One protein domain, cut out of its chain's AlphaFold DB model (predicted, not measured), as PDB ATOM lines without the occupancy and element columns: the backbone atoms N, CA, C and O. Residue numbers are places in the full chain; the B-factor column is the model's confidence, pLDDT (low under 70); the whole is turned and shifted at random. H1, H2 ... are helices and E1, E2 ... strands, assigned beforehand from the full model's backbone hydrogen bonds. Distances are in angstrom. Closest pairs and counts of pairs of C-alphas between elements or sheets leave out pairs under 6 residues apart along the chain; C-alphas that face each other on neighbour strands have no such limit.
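AT A GLANCE: This is residues 9 to 115 of the 131 residues of the protein "Bulb-type lectin domain-containing protein" of Glycine max (UniProt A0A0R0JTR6). A long helix, H1, sticks out like a handle from a head made of two small three-stranded sheets, E1 E2 E3 and E4 E5 E6, which stay separate as strand sheets. The long unnamed stretch of residues 27 to 50 leads from the handle into the head and ties the sheets together by short pairings, residues 38 to 39 with E4 and residues 44 to 45 with E1. The printed part has 107 residues, with one named helix and then six named strands, H1 E1 E2 E3 E4 E5 E6; the sheets have the orders E1 - E2 - E3 and E4 - E5 - E6, all antiparallel. The class is mixed, helices and strands, with 49 residues, under half, in named elements. The whole is loose, with a radius of gyration of the C-alphas of 16.7 A, and elongated, spanning 55 by 34 by 25 A.

IN THESE COORDINATES: H1, residues 9 to 26, runs 26.3 A from C-alpha 9 at (-9.456, 14.787, -9.526) to C-alpha 26 at (7.622, 16.912, -29.409). E1, residues 51 to 56, begins at C-alpha 51 at (14.050, 11.298, -42.002) and is 14.6 A long. E2, residues 65 to 70, is 15.6 A long, and E3 is residues 78 to 81. E4, residues 93 to 97, is 13.2 A long, and E5, residues 103 to 107, is 13.6 A long. E6, residues 110 to 114, ends at C-alpha 114 at (34.064, 8.070, -39.094).

HOW THE PARTS SIT: H1 stands free and is on neither sheet; 12 of its 14 O i to N i+4 pairs are within hydrogen-bond range. E1 E2 E3 is a meander, each strand the antiparallel neighbour of the one before. E1 and E2 form a hairpin at 148 degrees, with N 56 and O 65 at 2.8 A. E2 and E3 form a hairpin at 149 degrees, with N 68 and O 80 at 3.0 A. E4 E5 E6 is a second meander. E4 and E5 form a hairpin at 151 degrees, with N 104 and O 96 at 2.8 A. E5 and E6 form a hairpin at 149 degrees, with N 105 and O 113 at 2.8 A. E2 and E5 are only just apart, their closest C-alphas 8.2 A from each other.

THE WHOLE: The C-alphas farthest apart are those of Ile 9 and Ala 85, at 56.3 A. Without H1, the body of 89 residues spans 36 by 31 by 20 A. The printed part has no cut. The links H1 to E1 and E3 to E4 are long. The mean pLDDT of the printed part is 87.8, and residues 25 to 28 are under 70.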
ATOM      1  N   ILE A   9     -10.910  14.837  -9.280       71.49
ATOM      2  CA  ILE A   9      -9.456  14.787  -9.526       71.49
ATOM      3  C   ILE A   9      -9.108  13.801 -10.651       71.49
ATOM      4  O   ILE A   9      -8.178  14.044 -11.419       71.49
ATOM      5  N   PHE A  10      -9.871  12.714 -10.789       74.43
ATOM      6  CA  PHE A  10      -9.630  11.676 -11.796       74.43
ATOM      7  C   PHE A  10      -9.582  12.196 -13.243       74.43
ATOM      8  O   PHE A  10      -8.579  11.942 -13.910       74.43
ATOM      9  N   PRO A  11     -10.575  12.954 -13.751       82.60
ATOM     10  CA  PRO A  11     -10.528  13.454 -15.128       82.60
ATOM     11  C   PRO A  11      -9.359  14.421 -15.362       82.60
ATOM     12  O   PRO A  11      -8.751  14.397 -16.429       82.60
ATOM     13  N   PHE A  12      -8.982  15.214 -14.355       83.55
ATOM     14  CA  PHE A  12      -7.829  16.110 -14.456       83.55
ATOM     15  C   PHE A  12      -6.518  15.327 -14.593       83.55
ATOM     16  O   PHE A  12      -5.658  15.685 -15.395       83.55
ATOM     17  N   MET A  13      -6.389  14.211 -13.871       85.47
ATOM     18  CA  MET A  13      -5.214  13.348 -13.954       85.47
ATOM     19  C   MET A  13      -5.094  12.685 -15.334       85.47
ATOM     20  O   MET A  13      -4.004  12.668 -15.901       85.47
ATOM     21  N   PHE A  14      -6.209  12.250 -15.936       86.94
ATOM     22  CA  PHE A  14      -6.220  11.743 -17.314       86.94
ATOM     23  C   PHE A  14      -5.844  12.809 -18.347       86.94
ATOM     24  O   PHE A  14      -5.099  12.506 -19.277       86.94
ATOM     25  N   ILE A  15      -6.302  14.054 -18.180       89.42
ATOM     26  CA  ILE A  15      -5.922  15.165 -19.069       89.42
ATOM     27  C   ILE A  15      -4.424  15.450 -18.955       89.42
ATOM     28  O   ILE A  15      -3.754  15.571 -19.976       89.42
ATOM     29  N   VAL A  16      -3.879  15.513 -17.737       90.44
ATOM     30  CA  VAL A  16      -2.443  15.750 -17.518       90.44
ATOM     31  C   VAL A  16      -1.606  14.608 -18.092       90.44
ATOM     32  O   VAL A  16      -0.639  14.870 -18.800       90.44
ATOM     33  N   VAL A  17      -1.987  13.349 -17.855       90.17
ATOM     34  CA  VAL A  17      -1.296  12.185 -18.437       90.17
ATOM     35  C   VAL A  17      -1.387  12.205 -19.961       90.17
ATOM     36  O   VAL A  17      -0.377  12.010 -20.631       90.17
ATOM     37  N   GLY A  18      -2.560  12.506 -20.520       89.28
ATOM     38  CA  GLY A  18      -2.742  12.662 -21.961       89.28
ATOM     39  C   GLY A  18      -1.850  13.761 -22.534       89.28
ATOM     40  O   GLY A  18      -1.161  13.539 -23.526       89.28
ATOM     41  N   TYR A  19      -1.782  14.914 -21.869       86.74
ATOM     42  CA  TYR A  19      -0.919  16.018 -22.280       86.74
ATOM     43  C   TYR A  19       0.565  15.644 -22.198       86.74
ATOM     44  O   TYR A  19       1.312  15.935 -23.125       86.74
ATOM     45  N   MET A  20       0.990  14.937 -21.145       82.97
ATOM     46  CA  MET A  20       2.361  14.428 -21.009       82.97
ATOM     47  C   MET A  20       2.723  13.432 -22.120       82.97
ATOM     48  O   MET A  20       3.825  13.495 -22.665       82.97
ATOM     49  N   LEU A  21       1.798  12.545 -22.503       79.62
ATOM     50  CA  LEU A  21       1.989  11.601 -23.610       79.62
ATOM     51  C   LEU A  21       2.054  12.297 -24.977       79.62
ATOM     52  O   LEU A  21       2.774  11.839 -25.860       79.62
ATOM     53  N   VAL A  22       1.317  13.395 -25.165       77.24
ATOM     54  CA  VAL A  22       1.380  14.199 -26.397       77.24
ATOM     55  C   VAL A  22       2.670  15.021 -26.437       77.24
ATOM     56  O   VAL A  22       3.358  15.028 -27.455       77.24
ATOM     57  N   ALA A  23       3.037  15.672 -25.331       73.60
ATOM     58  CA  ALA A  23       4.227  16.512 -25.229       73.60
ATOM     59  C   ALA A  23       5.533  15.720 -25.399       73.60
ATOM     60  O   ALA A  23       6.482  16.236 -25.985       73.60
ATOM     61  N   SER A  24       5.584  14.461 -24.950       70.72
ATOM     62  CA  SER A  24       6.775  13.615 -25.102       70.72
ATOM     63  C   SER A  24       7.158  13.374 -26.567       70.72
ATOM     64  O   SER A  24       8.344  13.255 -26.867       70.72
ATOM     65  N   LYS A  25       6.189  13.391 -27.497       62.58
ATOM     66  CA  LYS A  25       6.464  13.277 -28.939       62.58
ATOM     67  C   LYS A  25       7.176  14.499 -29.519       62.58
ATOM     68  O   LYS A  25       7.892  14.363 -30.502       62.58
ATOM     69  N   PHE A  26       7.014  15.675 -28.914       64.50
ATOM     70  CA  PHE A  26       7.622  16.912 -29.409       64.50
ATOM     71  C   PHE A  26       9.097  17.080 -29.009       64.50
ATOM     72  O   PHE A  26       9.775  17.935 -29.570       64.50
ATOM     73  N   LEU A  27       9.617  16.275 -28.074       63.29
ATOM     74  CA  LEU A  27      10.993  16.394 -27.561       63.29
ATOM     75  C   LEU A  27      12.048  15.651 -28.403       63.29
ATOM     76  O   LEU A  27      13.135  15.348 -27.911       63.29
ATOM     77  N   GLN A  28      11.753  15.339 -29.663       69.69
ATOM     78  CA  GLN A  28      12.701  14.643 -30.530       69.69
ATOM     79  C   GLN A  28      13.885  15.550 -30.888       69.69
ATOM     80  O   GLN A  28      13.723  16.705 -31.289       69.69
ATOM     81  N   LEU A  29      15.099  15.022 -30.720       72.27
ATOM     82  CA  LEU A  29      16.327  15.723 -31.075       72.27
ATOM     83  C   LEU A  29      16.472  15.749 -32.600       72.27
ATOM     84  O   LEU A  29      16.345  14.716 -33.250       72.27
ATOM     85  N   TYR A  30      16.778  16.919 -33.160       81.52
ATOM     86  CA  TYR A  30      17.026  17.093 -34.599       81.52
ATOM     87  C   TYR A  30      18.451  17.580 -34.913       81.52
ATOM     88  O   TYR A  30      18.880  17.526 -36.064       81.52
ATOM     89  N   ILE A  31      19.195  18.040 -33.898       86.83
ATOM     90  CA  ILE A  31      20.599  18.464 -33.983       86.83
ATOM     91  C   ILE A  31      21.396  17.722 -32.912       86.83
ATOM     92  O   ILE A  31      20.962  17.639 -31.763       86.83
ATOM     93  N   LEU A  32      22.583  17.248 -33.290       90.02
ATOM     94  CA  LEU A  32      23.596  16.753 -32.366       90.02
ATOM     95  C   LEU A  32      24.756  17.748 -32.309       90.02
ATOM     96  O   LEU A  32      25.369  18.042 -33.333       90.02
ATOM     97  N   ASN A  33      25.051  18.267 -31.120       90.80
ATOM     98  CA  ASN A  33      26.205  19.141 -30.916       90.80
ATOM     99  C   ASN A  33      27.488  18.330 -30.699       90.80
ATOM    100  O   ASN A  33      27.439  17.186 -30.260       90.80
ATOM    101  N   VAL A  34      28.644  18.962 -30.916       90.87
ATOM    102  CA  VAL A  34      29.976  18.335 -30.776       90.87
ATOM    103  C   VAL A  34      30.233  17.765 -29.373       90.87
ATOM    104  O   VAL A  34      30.988  16.814 -29.219       90.87
ATOM    105  N   SER A  35      29.591  18.319 -28.341       90.58
ATOM    106  CA  SER A  35      29.697  17.852 -26.951       90.58
ATOM    107  C   SER A  35      28.719  16.731 -26.582       90.58
ATOM    108  O   SER A  35      28.707  16.282 -25.437       90.58
ATOM    109  N   GLN A  36      27.859  16.317 -27.511       91.86
ATOM    110  CA  GLN A  36      26.798  15.351 -27.270       91.86
ATOM    111  C   GLN A  36      27.082  14.042 -28.004       91.86
ATOM    112  O   GLN A  36      27.708  14.019 -29.062       91.86
ATOM    113  N   SER A  37      26.549  12.957 -27.454       92.78
ATOM    114  CA  SER A  37      26.535  11.649 -28.093       92.78
ATOM    115  C   SER A  37      25.131  11.053 -28.082       92.78
ATOM    116  O   SER A  37      24.283  11.401 -27.250       92.78
ATOM    117  N   ILE A  38      24.878  10.152 -29.028       91.93
ATOM    118  CA  ILE A  38      23.631   9.396 -29.142       91.93
ATOM    119  C   ILE A  38      23.975   7.920 -29.146       91.93
ATOM    120  O   ILE A  38      24.652   7.453 -30.053       91.93
ATOM    121  N   SER A  39      23.509   7.220 -28.119       91.26
ATOM    122  CA  SER A  39      23.620   5.772 -27.977       91.26
ATOM    123  C   SER A  39      22.506   5.041 -28.718       91.26
ATOM    124  O   SER A  39      21.484   5.651 -29.055       91.26
ATOM    125  N   ASP A  40      22.656   3.725 -28.856       85.23
ATOM    126  CA  ASP A  40      21.562   2.836 -29.249       85.23
ATOM    127  C   ASP A  40      20.279   3.106 -28.429       85.23
ATOM    128  O   ASP A  40      20.316   3.480 -27.247       85.23
ATOM    129  N   GLY A  41      19.130   3.005 -29.097       85.42
ATOM    130  CA  GLY A  41      17.801   3.335 -28.577       85.42
ATOM    131  C   GLY A  41      17.426   4.823 -28.600       85.42
ATOM    132  O   GLY A  41      16.277   5.159 -28.306       85.42
ATOM    133  N   LYS A  42      18.348   5.727 -28.955       88.37
ATOM    134  CA  LYS A  42      18.052   7.149 -29.191       88.37
ATOM    135  C   LYS A  42      18.186   7.485 -30.672       88.37
ATOM    136  O   LYS A  42      19.064   6.977 -31.361       88.37
ATOM    137  N   THR A  43      17.331   8.388 -31.144       89.68
ATOM    138  CA  THR A  43      17.223   8.715 -32.569       89.68
ATOM    139  C   THR A  43      17.329  10.219 -32.800       89.68
ATOM    140  O   THR A  43      17.048  11.025 -31.906       89.68
ATOM    141  N   LEU A  44      17.778  10.599 -33.998       89.57
ATOM    142  CA  LEU A  44      17.678  11.971 -34.495       89.57
ATOM    143  C   LEU A  44      16.592  12.016 -35.553       89.57
ATOM    144  O   LEU A  44      16.702  11.344 -36.576       89.57
ATOM    145  N   VAL A  45      15.581  12.843 -35.339       88.20
ATOM    146  CA  VAL A  45      14.482  13.008 -36.282       88.20
ATOM    147  C   VAL A  45      14.610  14.378 -36.924       88.20
ATOM    148  O   VAL A  45      14.759  15.396 -36.252       88.20
ATOM    149  N   SER A  46      14.577  14.418 -38.253       88.95
ATOM    150  CA  SER A  46      14.542  15.674 -39.005       88.95
ATOM    151  C   SER A  46      13.372  16.557 -38.552       88.95
ATOM    152  O   SER A  46      12.326  16.054 -38.153       88.95
ATOM    153  N   SER A  47      13.495  17.879 -38.689       85.81
ATOM    154  CA  SER A  47      12.478  18.845 -38.224       85.81
ATOM    155  C   SER A  47      11.060  18.605 -38.759       85.81
ATOM    156  O   SER A  47      10.088  19.065 -38.169       85.81
ATOM    157  N   ARG A  48      10.934  17.893 -39.886       85.62
ATOM    158  CA  ARG A  48       9.656  17.544 -40.519       85.62
ATOM    159  C   ARG A  48       9.226  16.092 -40.299       85.62
ATOM    160  O   ARG A  48       8.226  15.690 -40.884       85.62
ATOM    161  N   GLY A  49       9.983  15.304 -39.536       84.60
ATOM    162  CA  GLY A  49       9.692  13.887 -39.313       84.60
ATOM    163  C   GLY A  49       9.747  13.039 -40.584       84.60
ATOM    164  O   GLY A  49       9.036  12.053 -40.684       84.60
ATOM    165  N   VAL A  50      10.519  13.449 -41.595       87.57
ATOM    166  CA  VAL A  50      10.634  12.696 -42.860       87.57
ATOM    167  C   VAL A  50      11.742  11.663 -42.754       87.57
ATOM    168  O   VAL A  50      11.568  10.511 -43.144       87.57
ATOM    169  N   PHE A  51      12.874  12.109 -42.222       89.92
ATOM    170  CA  PHE A  51      14.050  11.298 -42.002       89.92
ATOM    171  C   PHE A  51      14.264  11.088 -40.516       89.92
ATOM    172  O   PHE A  51      14.217  12.050 -39.743       89.92
ATOM    173  N   GLU A  52      14.553   9.850 -40.161       89.75
ATOM    174  CA  GLU A  52      15.106   9.475 -38.871       89.75
ATOM    175  C   GLU A  52      16.532   8.978 -39.097       89.75
ATOM    176  O   GLU A  52      16.850   8.454 -40.161       89.75
ATOM    177  N   HIS A  53      17.403   9.158 -38.117       88.52
ATOM    178  CA  HIS A  53      18.680   8.481 -38.008       88.52
ATOM    179  C   HIS A  53      18.664   7.651 -36.727       88.52
ATOM    180  O   HIS A  53      18.394   8.181 -35.646       88.52
ATOM    181  N   ASN A  54      18.939   6.359 -36.858       89.28
ATOM    182  CA  ASN A  54      18.721   5.384 -35.794       89.28
ATOM    183  C   ASN A  54      19.536   4.105 -36.062       89.28
ATOM    184  O   ASN A  54      19.967   3.840 -37.192       89.28
ATOM    185  N   PHE A  55      19.772   3.360 -34.991       90.71
ATOM    186  CA  PHE A  55      20.466   2.087 -34.952       90.71
ATOM    187  C   PHE A  55      19.499   0.941 -35.265       90.71
ATOM    188  O   PHE A  55      18.323   0.987 -34.901       90.71
ATOM    189  N   PHE A  56      19.961  -0.083 -35.982       89.13
ATOM    190  CA  PHE A  56      19.111  -1.208 -36.359       89.13
ATOM    191  C   PHE A  56      19.869  -2.510 -36.587       89.13
ATOM    192  O   PHE A  56      21.030  -2.519 -37.000       89.13
ATOM    193  N   SER A  57      19.140  -3.611 -36.398       90.23
ATOM    194  CA  SER A  57      19.539  -4.958 -36.800       90.23
ATOM    195  C   SER A  57      18.688  -5.433 -37.983       90.23
ATOM    196  O   SER A  57      17.460  -5.453 -37.878       90.23
ATOM    197  N   PRO A  58      19.286  -5.810 -39.127       88.68
ATOM    198  CA  PRO A  58      18.536  -6.323 -40.264       88.68
ATOM    199  C   PRO A  58      18.083  -7.770 -40.017       88.68
ATOM    200  O   PRO A  58      18.897  -8.669 -39.789       88.68
ATOM    201  N   GLY A  59      16.773  -8.008 -40.118       87.98
ATOM    202  CA  GLY A  59      16.176  -9.333 -39.936       87.98
ATOM    203  C   GLY A  59      16.466  -9.915 -38.549       87.98
ATOM    204  O   GLY A  59      16.254  -9.253 -37.542       87.98
ATOM    205  N   ASN A  60      16.978 -11.149 -38.510       88.70
ATOM    206  CA  ASN A  60      17.385 -11.835 -37.273       88.70
ATOM    207  C   ASN A  60      18.907 -11.779 -37.034       88.70
ATOM    208  O   ASN A  60      19.455 -12.601 -36.296       88.70
ATOM    209  N   SER A  61      19.611 -10.872 -37.716       89.27
ATOM    210  CA  SER A  61      21.050 -10.704 -37.530       89.27
ATOM    211  C   SER A  61      21.359 -10.088 -36.166       89.27
ATOM    212  O   SER A  61      20.580  -9.295 -35.649       89.27
ATOM    213  N   LYS A  62      22.530 -10.417 -35.613       88.91
ATOM    214  CA  LYS A  62      23.097  -9.729 -34.439       88.91
ATOM    215  C   LYS A  62      23.908  -8.483 -34.816       88.91
ATOM    216  O   LYS A  62      24.491  -7.850 -33.944       88.91
ATOM    217  N   ASN A  63      24.005  -8.180 -36.108       91.08
ATOM    218  CA  ASN A  63      24.786  -7.058 -36.606       91.08
ATOM    219  C   ASN A  63      24.006  -5.757 -36.437       91.08
ATOM    220  O   ASN A  63      22.947  -5.597 -37.040       91.08
ATOM    221  N   HIS A  64      24.582  -4.821 -35.697       91.80
ATOM    222  CA  HIS A  64      24.063  -3.477 -35.510       91.80
ATOM    223  C   HIS A  64      24.675  -2.504 -36.519       91.80
ATOM    224  O   HIS A  64      25.886  -2.499 -36.789       91.80
ATOM    225  N   TYR A  65      23.808  -1.668 -37.077       93.09
ATOM    226  CA  TYR A  65      24.166  -0.639 -38.034       93.09
ATOM    227  C   TYR A  65      23.515   0.686 -37.694       93.09
ATOM    228  O   TYR A  65      22.391   0.743 -37.210       93.09
ATOM    229  N   LEU A  66      24.211   1.753 -38.057       93.10
ATOM    230  CA  LEU A  66      23.703   3.106 -38.028       93.10
ATOM    231  C   LEU A  66      23.227   3.505 -39.420       93.10
ATOM    232  O   LEU A  66      24.004   3.478 -40.383       93.10
ATOM    233  N   GLY A  67      21.954   3.877 -39.532       93.16
ATOM    234  CA  GLY A  67      21.348   4.232 -40.807       93.16
ATOM    235  C   GLY A  67      20.420   5.433 -40.744       93.16
ATOM    236  O   GLY A  67      20.053   5.917 -39.672       93.16
ATOM    237  N   ILE A  68      20.045   5.899 -41.935       92.59
ATOM    238  CA  ILE A  68      19.012   6.918 -42.129       92.59
ATOM    239  C   ILE A  68      17.826   6.273 -42.850       92.59
ATOM    240  O   ILE A  68      17.992   5.498 -43.800       92.59
ATOM    241  N   TRP A  69      16.633   6.596 -42.366       90.95
ATOM    242  CA  TRP A  69      15.381   5.926 -42.666       90.95
ATOM    243  C   TRP A  69      14.352   6.956 -43.116       90.95
ATOM    244  O   TRP A  69      14.392   8.104 -42.674       90.95
ATOM    245  N   TYR A  70      13.393   6.530 -43.934       89.35
ATOM    246  CA  TYR A  70      12.148   7.265 -44.140       89.35
ATOM    247  C   TYR A  70      11.119   6.879 -43.077       89.35
ATOM    248  O   TYR A  70      10.690   5.728 -43.021       89.35
ATOM    249  N   GLU A  71      10.675   7.839 -42.272       83.33
ATOM    250  CA  GLU A  71       9.758   7.556 -41.158       83.33
ATOM    251  C   GLU A  71       8.361   7.139 -41.644       83.33
ATOM    252  O   GLU A  71       7.727   6.244 -41.091       83.33
ATOM    253  N   ASN A  72       7.910   7.721 -42.757       84.08
ATOM    254  CA  ASN A  72       6.576   7.477 -43.314       84.08
ATOM    255  C   ASN A  72       6.492   6.232 -44.218       84.08
ATOM    256  O   ASN A  72       5.458   6.015 -44.852       84.08
ATOM    257  N   ILE A  73       7.562   5.434 -44.319       83.64
ATOM    258  CA  ILE A  73       7.582   4.200 -45.113       83.64
ATOM    259  C   ILE A  73       7.660   2.999 -44.156       83.64
ATOM    260  O   ILE A  73       8.594   2.918 -43.361       83.64
ATOM    261  N   PRO A  74       6.712   2.047 -44.213       81.21
ATOM    262  CA  PRO A  74       6.644   0.950 -43.244       81.21
ATOM    263  C   PRO A  74       7.685  -0.159 -43.468       81.21
ATOM    264  O   PRO A  74       8.073  -0.827 -42.513       81.21
ATOM    265  N   THR A  75       8.149  -0.369 -44.703       82.38
ATOM    266  CA  THR A  75       9.080  -1.449 -45.086       82.38
ATOM    267  C   THR A  75      10.227  -0.908 -45.932       82.38
ATOM    268  O   THR A  75      10.048   0.072 -46.645       82.38
ATOM    269  N   ASP A  76      11.405  -1.535 -45.859       78.41
ATOM    270  CA  ASP A  76      12.597  -1.175 -46.653       78.41
ATOM    271  C   ASP A  76      12.970   0.313 -46.594       78.41
ATOM    272  O   ASP A  76      13.476   0.918 -47.535       78.41
ATOM    273  N   ARG A  77      12.715   0.919 -45.436       90.44
ATOM    274  CA  ARG A  77      12.842   2.359 -45.212       90.44
ATOM    275  C   ARG A  77      14.278   2.859 -45.078       90.44
ATOM    276  O   ARG A  77      14.479   4.069 -45.072       90.44
ATOM    277  N   VAL A  78      15.259   1.966 -44.956       90.35
ATOM    278  CA  VAL A  78      16.679   2.319 -44.816       90.35
ATOM    279  C   VAL A  78      17.234   2.721 -46.181       90.35
ATOM    280  O   VAL A  78      17.324   1.887 -47.077       90.35
ATOM    281  N   PHE A  79      17.649   3.979 -46.343       90.51
ATOM    282  CA  PHE A  79      18.236   4.452 -47.607       90.51
ATOM    283  C   PHE A  79      19.751   4.660 -47.538       90.51
ATOM    284  O   PHE A  79      20.414   4.753 -48.571       90.51
ATOM    285  N   TRP A  80      20.317   4.746 -46.333       93.31
ATOM    286  CA  TRP A  80      21.752   4.915 -46.139       93.31
ATOM    287  C   TRP A  80      22.225   4.222 -44.863       93.31
ATOM    288  O   TRP A  80      21.503   4.197 -43.870       93.31
ATOM    289  N   VAL A  81      23.448   3.682 -44.898       94.57
ATOM    290  CA  VAL A  81      24.083   2.954 -43.789       94.57
ATOM    291  C   VAL A  81      25.546   3.388 -43.659       94.57
ATOM    292  O   VAL A  81      26.306   3.270 -44.627       94.57
ATOM    293  N   ALA A  82      25.944   3.857 -42.473       94.19
ATOM    294  CA  ALA A  82      27.289   4.361 -42.182       94.19
ATOM    295  C   ALA A  82      28.323   3.227 -42.151       94.19
ATOM    296  O   ALA A  82      29.209   3.125 -43.002       94.19
ATOM    297  N   ASN A  83      28.167   2.316 -41.193       94.31
ATOM    298  CA  ASN A  83      29.103   1.244 -40.865       94.31
ATOM    299  C   ASN A  83      28.810  -0.051 -41.640       94.31
ATOM    300  O   ASN A  83      28.985  -1.157 -41.144       94.31
ATOM    301  N   ARG A  84      28.394   0.082 -42.901       92.92
ATOM    302  CA  ARG A  84      28.046  -1.041 -43.788       92.92
ATOM    303  C   ARG A  84      29.154  -2.095 -43.954       92.92
ATOM    304  O   ARG A  84      28.842  -3.253 -44.198       92.92
ATOM    305  N   ALA A  85      30.423  -1.707 -43.804       92.61
ATOM    306  CA  ALA A  85      31.571  -2.619 -43.863       92.61
ATOM    307  C   ALA A  85      31.953  -3.235 -42.502       92.61
ATOM    308  O   ALA A  85      32.536  -4.313 -42.473       92.61
ATOM    309  N   ASN A  86      31.621  -2.563 -41.393       92.25
ATOM    310  CA  ASN A  86      32.023  -2.935 -40.035       92.25
ATOM    311  C   ASN A  86      30.781  -2.962 -39.139       92.25
ATOM    312  O   ASN A  86      30.417  -1.952 -38.529       92.25
ATOM    313  N   SER A  87      30.101  -4.106 -39.092       90.66
ATOM    314  CA  SER A  87      28.966  -4.280 -38.185       90.66
ATOM    315  C   SER A  87      29.410  -4.224 -36.731       90.66
ATOM    316  O   SER A  87      30.464  -4.752 -36.380       90.66
ATOM    317  N   ILE A  88      28.556  -3.662 -35.889       90.84
ATOM    318  CA  ILE A  88      28.706  -3.684 -34.436       90.84
ATOM    319  C   ILE A  88      28.002  -4.945 -33.914       90.84
ATOM    320  O   ILE A  88      27.053  -5.421 -34.536       90.84
ATOM    321  N   ASN A  89      28.487  -5.540 -32.827       86.79
ATOM    322  CA  ASN A  89      28.005  -6.830 -32.314       86.79
ATOM    323  C   ASN A  89      27.342  -6.756 -30.922       86.79
ATOM    324  O   ASN A  89      27.046  -7.799 -30.337       86.79
ATOM    325  N   ASP A  90      27.072  -5.552 -30.417       83.72
ATOM    326  CA  ASP A  90      26.304  -5.274 -29.200       83.72
ATOM    327  C   ASP A  90      25.672  -3.866 -29.251       83.72
ATOM    328  O   ASP A  90      25.820  -3.154 -30.237       83.72
ATOM    329  N   SER A  91      24.962  -3.475 -28.190       83.04
ATOM    330  CA  SER A  91      24.320  -2.159 -28.033       83.04
ATOM    331  C   SER A  91      25.194  -1.159 -27.255       83.04
ATOM    332  O   SER A  91      24.685  -0.334 -26.492       83.04
ATOM    333  N   SER A  92      26.524  -1.309 -27.323       89.00
ATOM    334  CA  SER A  92      27.488  -0.409 -26.658       89.00
ATOM    335  C   SER A  92      27.885   0.784 -27.532       89.00
ATOM    336  O   SER A  92      28.812   1.537 -27.210       89.00
ATOM    337  N   ASP A  93      27.218   0.928 -28.668       90.97
ATOM    338  CA  ASP A  93      27.536   1.884 -29.694       90.97
ATOM    339  C   ASP A  93      26.904   3.247 -29.478       90.97
ATOM    340  O   ASP A  93      25.821   3.417 -28.908       90.97
ATOM    341  N   TYR A  94      27.638   4.254 -29.936       93.81
ATOM    342  CA  TYR A  94      27.188   5.628 -29.908       93.81
ATOM    343  C   TYR A  94      27.823   6.454 -31.025       93.81
ATOM    344  O   TYR A  94      29.001   6.316 -31.366       93.81
ATOM    345  N   LEU A  95      27.016   7.352 -31.582       94.10
ATOM    346  CA  LEU A  95      27.457   8.406 -32.482       94.10
ATOM    347  C   LEU A  95      27.936   9.596 -31.648       94.10
ATOM    348  O   LEU A  95      27.225  10.063 -30.757       94.10
ATOM    349  N   THR A  96      29.127  10.100 -31.954       94.75
ATOM    350  CA  THR A  96      29.732  11.275 -31.317       94.75
ATOM    351  C   THR A  96      30.540  12.072 -32.340       94.75
ATOM    352  O   THR A  96      30.541  11.763 -33.532       94.75
ATOM    353  N   PHE A  97      31.244  13.099 -31.880       94.47
ATOM    354  CA  PHE A  97      32.221  13.841 -32.657       94.47
ATOM    355  C   PHE A  97      33.623  13.632 -32.090       94.47
ATOM    356  O   PHE A  97      33.824  13.616 -30.875       94.47
ATOM    357  N   ASN A  98      34.604  13.503 -32.978       92.69
ATOM    358  CA  ASN A  98      36.004  13.444 -32.577       92.69
ATOM    359  C   ASN A  98      36.569  14.838 -32.263       92.69
ATOM    360  O   ASN A  98      35.910  15.863 -32.442       92.69
ATOM    361  N   SER A  99      37.839  14.896 -31.855       91.05
ATOM    362  CA  SER A  99      38.525  16.154 -31.518       91.05
ATOM    363  C   SER A  99      38.642  17.154 -32.676       91.05
ATOM    364  O   SER A  99      38.941  18.322 -32.439       91.05
ATOM    365  N   ARG A 100      38.401  16.724 -33.922       90.65
ATOM    366  CA  ARG A 100      38.355  17.586 -35.113       90.65
ATOM    367  C   ARG A 100      36.938  18.052 -35.461       90.65
ATOM    368  O   ARG A 100      36.773  18.762 -36.443       90.65
ATOM    369  N   GLY A 101      35.928  17.653 -34.687       90.22
ATOM    370  CA  GLY A 101      34.525  17.943 -34.975       90.22
ATOM    371  C   GLY A 101      33.934  17.073 -36.086       90.22
ATOM    372  O   GLY A 101      32.894  17.422 -36.637       90.22
ATOM    373  N   ASN A 102      34.566  15.945 -36.419       92.64
ATOM    374  CA  ASN A 102      34.028  15.013 -37.404       92.64
ATOM    375  C   ASN A 102      33.143  13.973 -36.707       92.64
ATOM    376  O   ASN A 102      33.599  13.379 -35.723       92.64
ATOM    377  N   PRO A 103      31.929  13.701 -37.220       93.05
ATOM    378  CA  PRO A 103      31.123  12.579 -36.761       93.05
ATOM    379  C   PRO A 103      31.899  11.258 -36.806       93.05
ATOM    380  O   PRO A 103      32.511  10.931 -37.831       93.05
ATOM    381  N   GLU A 104      31.832  10.497 -35.719       95.34
ATOM    382  CA  GLU A 104      32.377   9.149 -35.598       95.34
ATOM    383  C   GLU A 104      31.435   8.228 -34.819       95.34
ATOM    384  O   GLU A 104      30.790   8.626 -33.848       95.34
ATOM    385  N   LEU A 105      31.365   6.983 -35.273       95.17
ATOM    386  CA  LEU A 105      30.647   5.904 -34.624       95.17
ATOM    387  C   LEU A 105      31.641   5.082 -33.816       95.17
ATOM    388  O   LEU A 105      32.635   4.582 -34.360       95.17
ATOM    389  N   ARG A 106      31.359   4.943 -32.525       94.25
ATOM    390  CA  ARG A 106      32.170   4.156 -31.603       94.25
ATOM    391  C   ARG A 106      31.398   2.958 -31.098       94.25
ATOM    392  O   ARG A 106      30.190   3.037 -30.919       94.25
ATOM    393  N   GLN A 107      32.135   1.890 -30.842       92.67
ATOM    394  CA  GLN A 107      31.717   0.755 -30.041       92.67
ATOM    395  C   GLN A 107      32.650   0.697 -28.831       92.67
ATOM    396  O   GLN A 107      33.859   0.506 -28.999       92.67
ATOM    397  N   HIS A 108      32.115   0.892 -27.625       90.73
ATOM    398  CA  HIS A 108      32.934   1.176 -26.443       90.73
ATOM    399  C   HIS A 108      33.914   2.339 -26.725       90.73
ATOM    400  O   HIS A 108      33.492   3.449 -27.044       90.73
ATOM    401  N   ASP A 109      35.223   2.084 -26.680       90.04
ATOM    402  CA  ASP A 109      36.267   3.072 -26.975       90.04
ATOM    403  C   ASP A 109      36.879   2.920 -28.379       90.04
ATOM    404  O   ASP A 109      37.803   3.653 -28.742       90.04
ATOM    405  N   THR A 110      36.360   1.998 -29.195       93.04
ATOM    406  CA  THR A 110      36.869   1.716 -30.543       93.04
ATOM    407  C   THR A 110      36.057   2.451 -31.599       93.04
ATOM    408  O   THR A 110      34.833   2.370 -31.619       93.04
ATOM    409  N   VAL A 111      36.730   3.140 -32.522       94.37
ATOM    410  CA  VAL A 111      36.082   3.776 -33.679       94.37
ATOM    411  C   VAL A 111      35.833   2.727 -34.762       94.37
ATOM    412  O   VAL A 111      36.779   2.128 -35.270       94.37
ATOM    413  N   VAL A 112      34.571   2.528 -35.146       94.52
ATOM    414  CA  VAL A 112      34.172   1.558 -36.187       94.52
ATOM    415  C   VAL A 112      33.871   2.220 -37.533       94.52
ATOM    416  O   VAL A 112      33.972   1.587 -38.588       94.52
ATOM    417  N   TRP A 113      33.524   3.509 -37.505       95.66
ATOM    418  CA  TRP A 113      33.291   4.340 -38.681       95.66
ATOM    419  C   TRP A 113      33.493   5.815 -38.330       95.66
ATOM    420  O   TRP A 113      33.226   6.227 -37.206       95.66
ATOM    421  N   TYR A 114      33.940   6.628 -39.281       94.86
ATOM    422  CA  TYR A 114      34.064   8.070 -39.094       94.86
ATOM    423  C   TYR A 114      34.007   8.803 -40.429       94.86
ATOM    424  O   TYR A 114      34.261   8.237 -41.495       94.86
ATOM    425  N   THR A 115      33.705  10.094 -40.361       93.22
ATOM    426  CA  THR A 115      33.844  11.001 -41.500       93.22
ATOM    427  C   THR A 115      35.242  11.615 -41.535       93.22
ATOM    428  O   THR A 115      35.822  11.973 -40.509       93.22
TER     429      THR A 115